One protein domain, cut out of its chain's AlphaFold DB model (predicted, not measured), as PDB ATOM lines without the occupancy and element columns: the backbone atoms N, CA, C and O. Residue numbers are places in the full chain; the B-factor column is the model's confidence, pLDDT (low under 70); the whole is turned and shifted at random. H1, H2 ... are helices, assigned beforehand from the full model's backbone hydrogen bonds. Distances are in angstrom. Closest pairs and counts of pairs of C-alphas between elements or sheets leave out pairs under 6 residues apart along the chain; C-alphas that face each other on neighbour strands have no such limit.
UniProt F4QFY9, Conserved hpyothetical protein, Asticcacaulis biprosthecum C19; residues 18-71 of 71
ATOM      1  N   GLN A  18       3.832  43.135 175.321       92.75
ATOM      2  CA  GLN A  18       5.014  43.314 174.478       92.75
ATOM      3  C   GLN A  18       4.956  42.488 173.188       92.75
ATOM      4  O   GLN A  18       5.264  43.020 172.123       92.75
ATOM      5  N   CYS A  19       4.495  41.232 173.237       94.31
ATOM      6  CA  CYS A  19       4.273  40.427 172.029       94.31
ATOM      7  C   CYS A  19       3.190  41.045 171.136       94.31
ATOM      8  O   CYS A  19       3.361  41.116 169.920       94.31
ATOM      9  N   ASN A  20       2.110  41.562 171.735       94.88
ATOM     10  CA  ASN A  20       1.075  42.283 170.993       94.88
ATOM     11  C   ASN A  20       1.634  43.547 170.311       94.88
ATOM     12  O   ASN A  20       1.349  43.825 169.146       94.88
ATOM     13  N   SER A  21       2.486  44.295 171.018       95.25
ATOM     14  CA  SER A  21       3.181  45.460 170.464       95.25
ATOM     15  C   SER A  21       4.158  45.081 169.342       95.25
ATOM     16  O   SER A  21       4.275  45.809 168.351       95.25
ATOM     17  N   ALA A  22       4.822  43.925 169.449       96.25
ATOM     18  CA  ALA A  22       5.728  43.416 168.425       96.25
ATOM     19  C   ALA A  22       4.992  43.058 167.121       96.25
ATOM     20  O   ALA A  22       5.449  43.474 166.056       96.25
ATOM     21  N   ASP A  23       3.826  42.396 167.186       96.69
ATOM     22  CA  ASP A  23       2.952  42.165 166.016       96.69
ATOM     23  C   ASP A  23       2.573  43.493 165.342       96.69
ATOM     24  O   ASP A  23       2.801  43.700 164.146       96.69
ATOM     25  N   ALA A  24       2.055  44.447 166.121       96.06
ATOM     26  CA  ALA A  24       1.662  45.755 165.603       96.06
ATOM     27  C   ALA A  24       2.841  46.527 164.978       96.06
ATOM     28  O   ALA A  24       2.676  47.205 163.958       96.06
ATOM     29  N   THR A  25       4.031  46.428 165.570       97.12
ATOM     30  CA  THR A  25       5.242  47.105 165.092       97.12
ATOM     31  C   THR A  25       5.791  46.466 163.823       97.12
ATOM     32  O   THR A  25       6.087  47.199 162.878       97.12
ATOM     33  N   ALA A  26       5.852  45.133 163.748       97.75
ATOM     34  CA  ALA A  26       6.250  44.413 162.541       97.75
ATOM     35  C   ALA A  26       5.337  44.770 161.360       97.75
ATOM     36  O   ALA A  26       5.822  45.208 160.315       97.75
ATOM     37  N   LYS A  27       4.011  44.701 161.556       97.62
ATOM     38  CA  LYS A  27       3.030  45.052 160.515       97.62
ATOM     39  C   LYS A  27       3.183  46.487 160.028       97.62
ATOM     40  O   LYS A  27       3.192  46.724 158.823       97.62
ATOM     41  N   ARG A  28       3.340  47.445 160.947       97.62
ATOM     42  CA  ARG A  28       3.556  48.860 160.602       97.62
ATOM     43  C   ARG A  28       4.854  49.081 159.834       97.62
ATOM     44  O   ARG A  28       4.841  49.797 158.841       97.62
ATOM     45  N   LYS A  29       5.962  48.494 160.294       97.81
ATOM     46  CA  LYS A  29       7.285  48.683 159.686       97.81
ATOM     47  C   LYS A  29       7.355  48.105 158.271       97.81
ATOM     48  O   LYS A  29       7.997  48.708 157.420       97.81
ATOM     49  N   LEU A  30       6.693  46.972 158.043       97.88
ATOM     50  CA  LEU A  30       6.703  46.232 156.778       97.88
ATOM     51  C   LEU A  30       5.528  46.578 155.843       97.88
ATOM     52  O   LEU A  30       5.449  46.039 154.746       97.88
ATOM     53  N   GLY A  31       4.597  47.443 156.262       97.44
ATOM     54  CA  GLY A  31       3.426  47.805 155.456       97.44
ATOM     55  C   GLY A  31       2.426  46.657 155.252       97.44
ATOM     56  O   GLY A  31       1.762  46.597 154.220       97.44
ATOM     57  N   LEU A  32       2.321  45.735 156.215       96.94
ATOM     58  CA  LEU A  32       1.452  44.559 156.108       96.94
ATOM     59  C   LEU A  32      -0.026  44.917 156.326       96.94
ATOM     60  O   LEU A  32      -0.377  45.925 156.948       96.94
ATOM     61  N   ARG A  33      -0.913  44.033 155.859       94.81
ATOM     62  CA  ARG A  33      -2.365  44.135 156.050       94.81
ATOM     63  C   ARG A  33      -2.757  44.320 157.525       94.81
ATOM     64  O   ARG A  33      -2.301  43.587 158.399       94.81
ATOM     65  N   LYS A  34      -3.673  45.258 157.799       92.06
ATOM     66  CA  LYS A  34      -4.130  45.589 159.166       92.06
ATOM     67  C   LYS A  34      -4.973  44.491 159.821       92.06
ATOM     68  O   LYS A  34      -5.004  44.405 161.044       92.06
ATOM     69  N   ASP A  35      -5.662  43.683 159.020       91.19
ATOM     70  CA  ASP A  35      -6.512  42.574 159.467       91.19
ATOM     71  C   ASP A  35      -5.741  41.258 159.672       91.19
ATOM     72  O   ASP A  35      -6.319  40.266 160.114       91.19
ATOM     73  N   PHE A  36      -4.437  41.254 159.385       93.94
ATOM     74  CA  PHE A  36      -3.542  40.134 159.640       93.94
ATOM     75  C   PHE A  36      -3.019  40.158 161.082       93.94
ATOM     76  O   PHE A  36      -2.738  41.224 161.634       93.94
ATOM     77  N   SER A  37      -2.809  38.975 161.657       94.19
ATOM     78  CA  SER A  37      -2.083  38.779 162.914       94.19
ATOM     79  C   SER A  37      -1.167  37.569 162.790       94.19
ATOM     80  O   SER A  37      -1.592  36.523 162.288       94.19
ATOM     81  N   PHE A  38       0.062  37.699 163.288       96.19
ATOM     82  CA  PHE A  38       0.935  36.548 163.505       96.19
ATOM     83  C   PHE A  38       0.400  35.707 164.674       96.19
ATOM     84  O   PHE A  38      -0.016  36.239 165.705       96.19
ATOM     85  N   SER A  39       0.415  34.386 164.530       95.88
ATOM     86  CA  SER A  39       0.163  33.469 165.643       95.88
ATOM     87  C   SER A  39       1.303  33.538 166.670       95.88
ATOM     88  O   SER A  39       2.422  33.922 166.323       95.88
ATOM     89  N   PRO A  40       1.096  33.114 167.929       95.06
ATOM     90  CA  PRO A  40       2.185  33.073 168.910       95.06
ATOM     91  C   PRO A  40       3.388  32.226 168.479       95.06
ATOM     92  O   PRO A  40       4.524  32.566 168.802       95.06
ATOM     93  N   LEU A  41       3.153  31.144 167.728       95.31
ATOM     94  CA  LEU A  41       4.218  30.285 167.200       95.31
ATOM     95  C   LEU A  41       5.026  30.975 166.096       95.31
ATOM     96  O   LEU A  41       6.230  30.758 165.992       95.31
ATOM     97  N   GLU A  42       4.384  31.821 165.294       97.25
ATOM     98  CA  GLU A  42       5.052  32.669 164.304       97.25
ATOM     99  C   GLU A  42       5.828  33.799 164.990       97.25
ATOM    100  O   GLU A  42       7.013  33.976 164.722       97.25
ATOM    101  N   MET A  43       5.205  34.503 165.943       96.75
ATOM    102  CA  MET A  43       5.855  35.565 166.721       96.75
ATOM    103  C   MET A  43       7.116  35.072 167.424       96.75
ATOM    104  O   MET A  43       8.143  35.738 167.365       96.75
ATOM    105  N   ARG A  44       7.085  33.874 168.018       95.69
ATOM    106  CA  ARG A  44       8.250  33.278 168.693       95.69
ATOM    107  C   ARG A  44       9.489  33.160 167.798       95.69
ATOM    108  O   ARG A  44      10.597  33.094 168.319       95.69
ATOM    109  N   GLN A  45       9.318  33.108 166.478       97.75
ATOM    110  CA  GLN A  45      10.435  32.976 165.545       97.75
ATOM    111  C   GLN A  45      11.163  34.306 165.337       97.75
ATOM    112  O   GLN A  45      12.390  34.321 165.290       97.75
ATOM    113  N   PHE A  46      10.429  35.419 165.250       97.81
ATOM    114  CA  PHE A  46      10.997  36.732 164.924       97.81
ATOM    115  C   PHE A  46      11.048  37.715 166.103       97.81
ATOM    116  O   PHE A  46      11.684  38.762 165.999       97.81
ATOM    117  N   VAL A  47      10.411  37.399 167.229       96.88
ATOM    118  CA  VAL A  47      10.414  38.212 168.449       96.88
ATOM    119  C   VAL A  47      11.369  37.594 169.463       96.88
ATOM    120  O   VAL A  47      11.147  36.484 169.948       96.88
ATOM    121  N   ARG A  48      12.424  38.328 169.822       95.44
ATOM    122  CA  ARG A  48      13.347  37.950 170.900       95.44
ATOM    123  C   ARG A  48      13.078  38.826 172.115       95.44
ATOM    124  O   ARG A  48      13.203  40.047 172.039       95.44
ATOM    125  N   ALA A  49      12.695  38.195 173.223       90.50
ATOM    126  CA  ALA A  49      12.466  38.896 174.476       90.50
ATOM    127  C   ALA A  49      13.782  39.462 175.022       90.50
ATOM    128  O   ALA A  49      14.789  38.756 175.086       90.50
ATOM    129  N   THR A  50      13.752  40.725 175.434       87.69
ATOM    130  CA  THR A  50      14.919  41.444 175.947       87.69
ATOM    131  C   THR A  50      14.652  41.821 177.404       87.69
ATOM    132  O   THR A  50      13.640  42.475 177.670       87.69
ATOM    133  N   PRO A  51      15.504  41.429 178.369       86.19
ATOM    134  CA  PRO A  51      15.360  41.877 179.749       86.19
ATOM    135  C   PRO A  51      15.391  43.407 179.836       86.19
ATOM    136  O   PRO A  51      16.232  44.043 179.205       86.19
ATOM    137  N   HIS A  52      14.479  43.985 180.621       85.50
ATOM    138  CA  HIS A  52      14.405  45.430 180.889       85.50
ATOM    139  C   HIS A  52      14.288  46.333 179.641       85.50
ATOM    140  O   HIS A  52      14.606  47.519 179.710       85.50
ATOM    141  N   GLY A  53      13.813  45.807 178.510       84.12
ATOM    142  CA  GLY A  53      13.680  46.571 177.272       84.12
ATOM    143  C   GLY A  53      12.591  46.038 176.350       84.12
ATOM    144  O   GLY A  53      11.967  45.012 176.615       84.12
ATOM    145  N   PHE A  54      12.366  46.745 175.243       84.81
ATOM    146  CA  PHE A  54      11.469  46.268 174.196       84.81
ATOM    147  C   PHE A  54      12.036  45.021 173.524       84.81
ATOM    148  O   PHE A  54      13.251  44.882 173.360       84.81
ATOM    149  N   HIS A  55      11.144  44.125 173.111       89.56
ATOM    150  CA  HIS A  55      11.520  42.956 172.331       89.56
ATOM    151  C   HIS A  55      12.228  43.357 171.035       89.56
ATOM    152  O   HIS A  55      11.804  44.278 170.334       89.56
ATOM    153  N   HIS A  56      13.289  42.629 170.702       94.81
ATOM    154  CA  HIS A  56      13.937  42.747 169.407       94.81
ATOM    155  C   HIS A  56      13.092  42.036 168.343       94.81
ATOM    156  O   HIS A  56      12.676  40.892 168.539       94.81
ATOM    157  N   ILE A  57      12.858  42.707 167.214       97.44
ATOM    158  CA  ILE A  57      12.019  42.222 166.112       97.44
ATOM    159  C   ILE A  57      12.907  41.987 164.890       97.44
ATOM    160  O   ILE A  57      13.537  42.916 164.388       97.44
ATOM    161  N   ASP A  58      12.933  40.751 164.405       98.06
ATOM    162  CA  ASP A  58      13.543  40.378 163.129       98.06
ATOM    163  C   ASP A  58      12.542  40.628 161.987       98.06
ATOM    164  O   ASP A  58      11.623  39.844 161.742       98.06
ATOM    165  N   TYR A  59      12.678  41.776 161.319       98.38
ATOM    166  CA  TYR A  59      11.740  42.189 160.272       98.38
ATOM    167  C   TYR A  59      11.838  41.330 159.006       98.38
ATOM    168  O   TYR A  59      10.817  41.107 158.355       98.38
ATOM    169  N   ASP A  60      13.020  40.812 158.677       98.31
ATOM    170  CA  ASP A  60      13.210  39.971 157.493       98.31
ATOM    171  C   ASP A  60      12.514  38.621 157.679       98.31
ATOM    172  O   ASP A  60      11.807  38.137 156.787       98.31
ATOM    173  N   LEU A  61      12.643  38.030 158.869       98.25
ATOM    174  CA  LEU A  61      11.939  36.800 159.208       98.25
ATOM    175  C   LEU A  61      10.425  37.018 159.315       98.25
ATOM    176  O   LEU A  61       9.658  36.195 158.812       98.25
ATOM    177  N   ALA A  62       9.984  38.136 159.899       98.25
ATOM    178  CA  ALA A  62       8.566  38.491 159.946       98.25
ATOM    179  C   ALA A  62       7.959  38.625 158.538       98.25
ATOM    180  O   ALA A  62       6.857  38.127 158.295       98.25
ATOM    181  N   LEU A  63       8.685  39.238 157.595       98.31
ATOM    182  CA  LEU A  63       8.249  39.356 156.203       98.31
ATOM    183  C   LEU A  63       8.156  37.986 155.524       98.31
ATOM    184  O   LEU A  63       7.142  37.689 154.900       98.31
ATOM    185  N   ARG A  64       9.164  37.123 155.695       98.31
ATOM    186  CA  ARG A  64       9.151  35.751 155.155       98.31
ATOM    187  C   ARG A  64       7.964  34.939 155.666       98.31
ATOM    188  O   ARG A  64       7.280  34.291 154.879       98.31
ATOM    189  N   ILE A  65       7.704  34.995 156.973       98.00
ATOM    190  CA  ILE A  65       6.558  34.319 157.587       98.00
ATOM    191  C   ILE A  65       5.254  34.870 157.014       98.00
ATOM    192  O   ILE A  65       4.385  34.090 156.638       98.00
ATOM    193  N   TYR A  66       5.123  36.195 156.904       97.31
ATOM    194  CA  TYR A  66       3.942  36.815 156.312       97.31
ATOM    195  C   TYR A  66       3.705  36.321 154.884       97.31
ATOM    196  O   TYR A  66       2.615  35.834 154.603       97.31
ATOM    197  N   THR A  67       4.719  36.389 154.016       96.69
ATOM    198  CA  THR A  67       4.633  35.948 152.617       96.69
ATOM    199  C   THR A  67       4.197  34.490 152.515       96.69
ATOM    200  O   THR A  67       3.272  34.195 151.768       96.69
ATOM    201  N   ASN A  68       4.780  33.599 153.320       95.25
ATOM    202  CA  ASN A  68       4.406  32.182 153.339       95.25
ATOM    203  C   ASN A  68       2.986  31.933 153.857       95.25
ATOM    204  O   ASN A  68       2.411  30.885 153.596       95.25
ATOM    205  N   ALA A  69       2.449  32.854 154.653       91.56
ATOM    206  CA  ALA A  69       1.158  32.685 155.294       91.56
ATOM    207  C   ALA A  69       0.016  33.406 154.554       91.56
ATOM    208  O   ALA A  69      -1.134  33.293 154.985       91.56
ATOM    209  N   VAL A  70       0.327  34.171 153.500       88.00
ATOM    210  CA  VAL A  70      -0.653  34.824 152.609       88.00
ATOM    211  C   VAL A  70      -0.557  34.380 151.148       88.00
ATOM    212  O   VAL A  70      -1.505  34.644 150.410       88.00
ATOM    213  N   GLY A  71       0.562  33.779 150.734       75.75
ATOM    214  CA  GLY A  71       0.706  33.089 149.446       75.75
ATOM    215  C   GLY A  71       0.091  31.701 149.490       75.75
ATOM    216  O   GLY A  71      -0.458  31.298 148.444       75.75
TER     217      GLY A  71
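What this domain is: This is residues 18 to 71 of the 71 residues of the protein "Conserved hpyothetical protein" of Asticcacaulis biprosthecum C19 (UniProt F4QFY9). Two helices, H2 and H3, fold back on each other as a hairpin whose link is a long, narrow loop, residues 47 to 58, and a third helix, H1, meets the first residues of H3 nearly at a right angle, making an L. The loop tip at His 52 and the last residue, Gly 71, lie at opposite ends of the long axis. The printed part has 54 residues with three named helices, in the order H1, H2, H3, and no named strand; the class is all helix. The whole is compact, with a radius of gyration of the C-alphas of 10.4 A, and spans 36 by 18 by 17 A.

How they stand to each other: Start at H1, residues 18 to 30; its residues 26 to 30 alone touch residues 59 to 63 of H3, residues 59 to 70. Look at the C-alphas of Ala 26 and Tyr 59, the closest of the two helices, 6.3 A apart; the lines are about perpendicular, at 83 degrees. H1 is close but not clearly touching to H2, residues 40 to 46: the closest C-alphas, those of Asp 23 and Met 43, are 7.2 A apart. H2 and H3 form a helical hairpin and touch, the closest C-alphas being those of Phe 46 and Leu 61, 5.8 A apart, at a steep tilt of 41 degrees, opposite ways. Within the loop, residues 47 to 48 pair antiparallel with residues 56 to 57. In H1 and H3 every O i to N i+4 pair is within hydrogen-bond range; in H2 1 of 3 is, and 2 of 4 O i to N i+3 pairs are.

Where its parts are: Find C-alpha 18 at (5.014, 43.314, 174.478); from there H1 runs 18.0 A to C-alpha 30. H2 begins at C-alpha 40, (2.185, 33.073, 168.910), and is 10.3 A long. H3 runs 16.3 A from C-alpha 59 to C-alpha 70 at (-0.653, 34.824, 152.609).

The domain as a whole: The two C-alphas farthest apart, those of His 52 and Gly 71, are 36.5 A from each other. The printed part has no cut; the link from H1 to H2 is short and that from H2 to H3 long. The mean pLDDT of the printed part of this model is 94.5, and no printed residue is under 70.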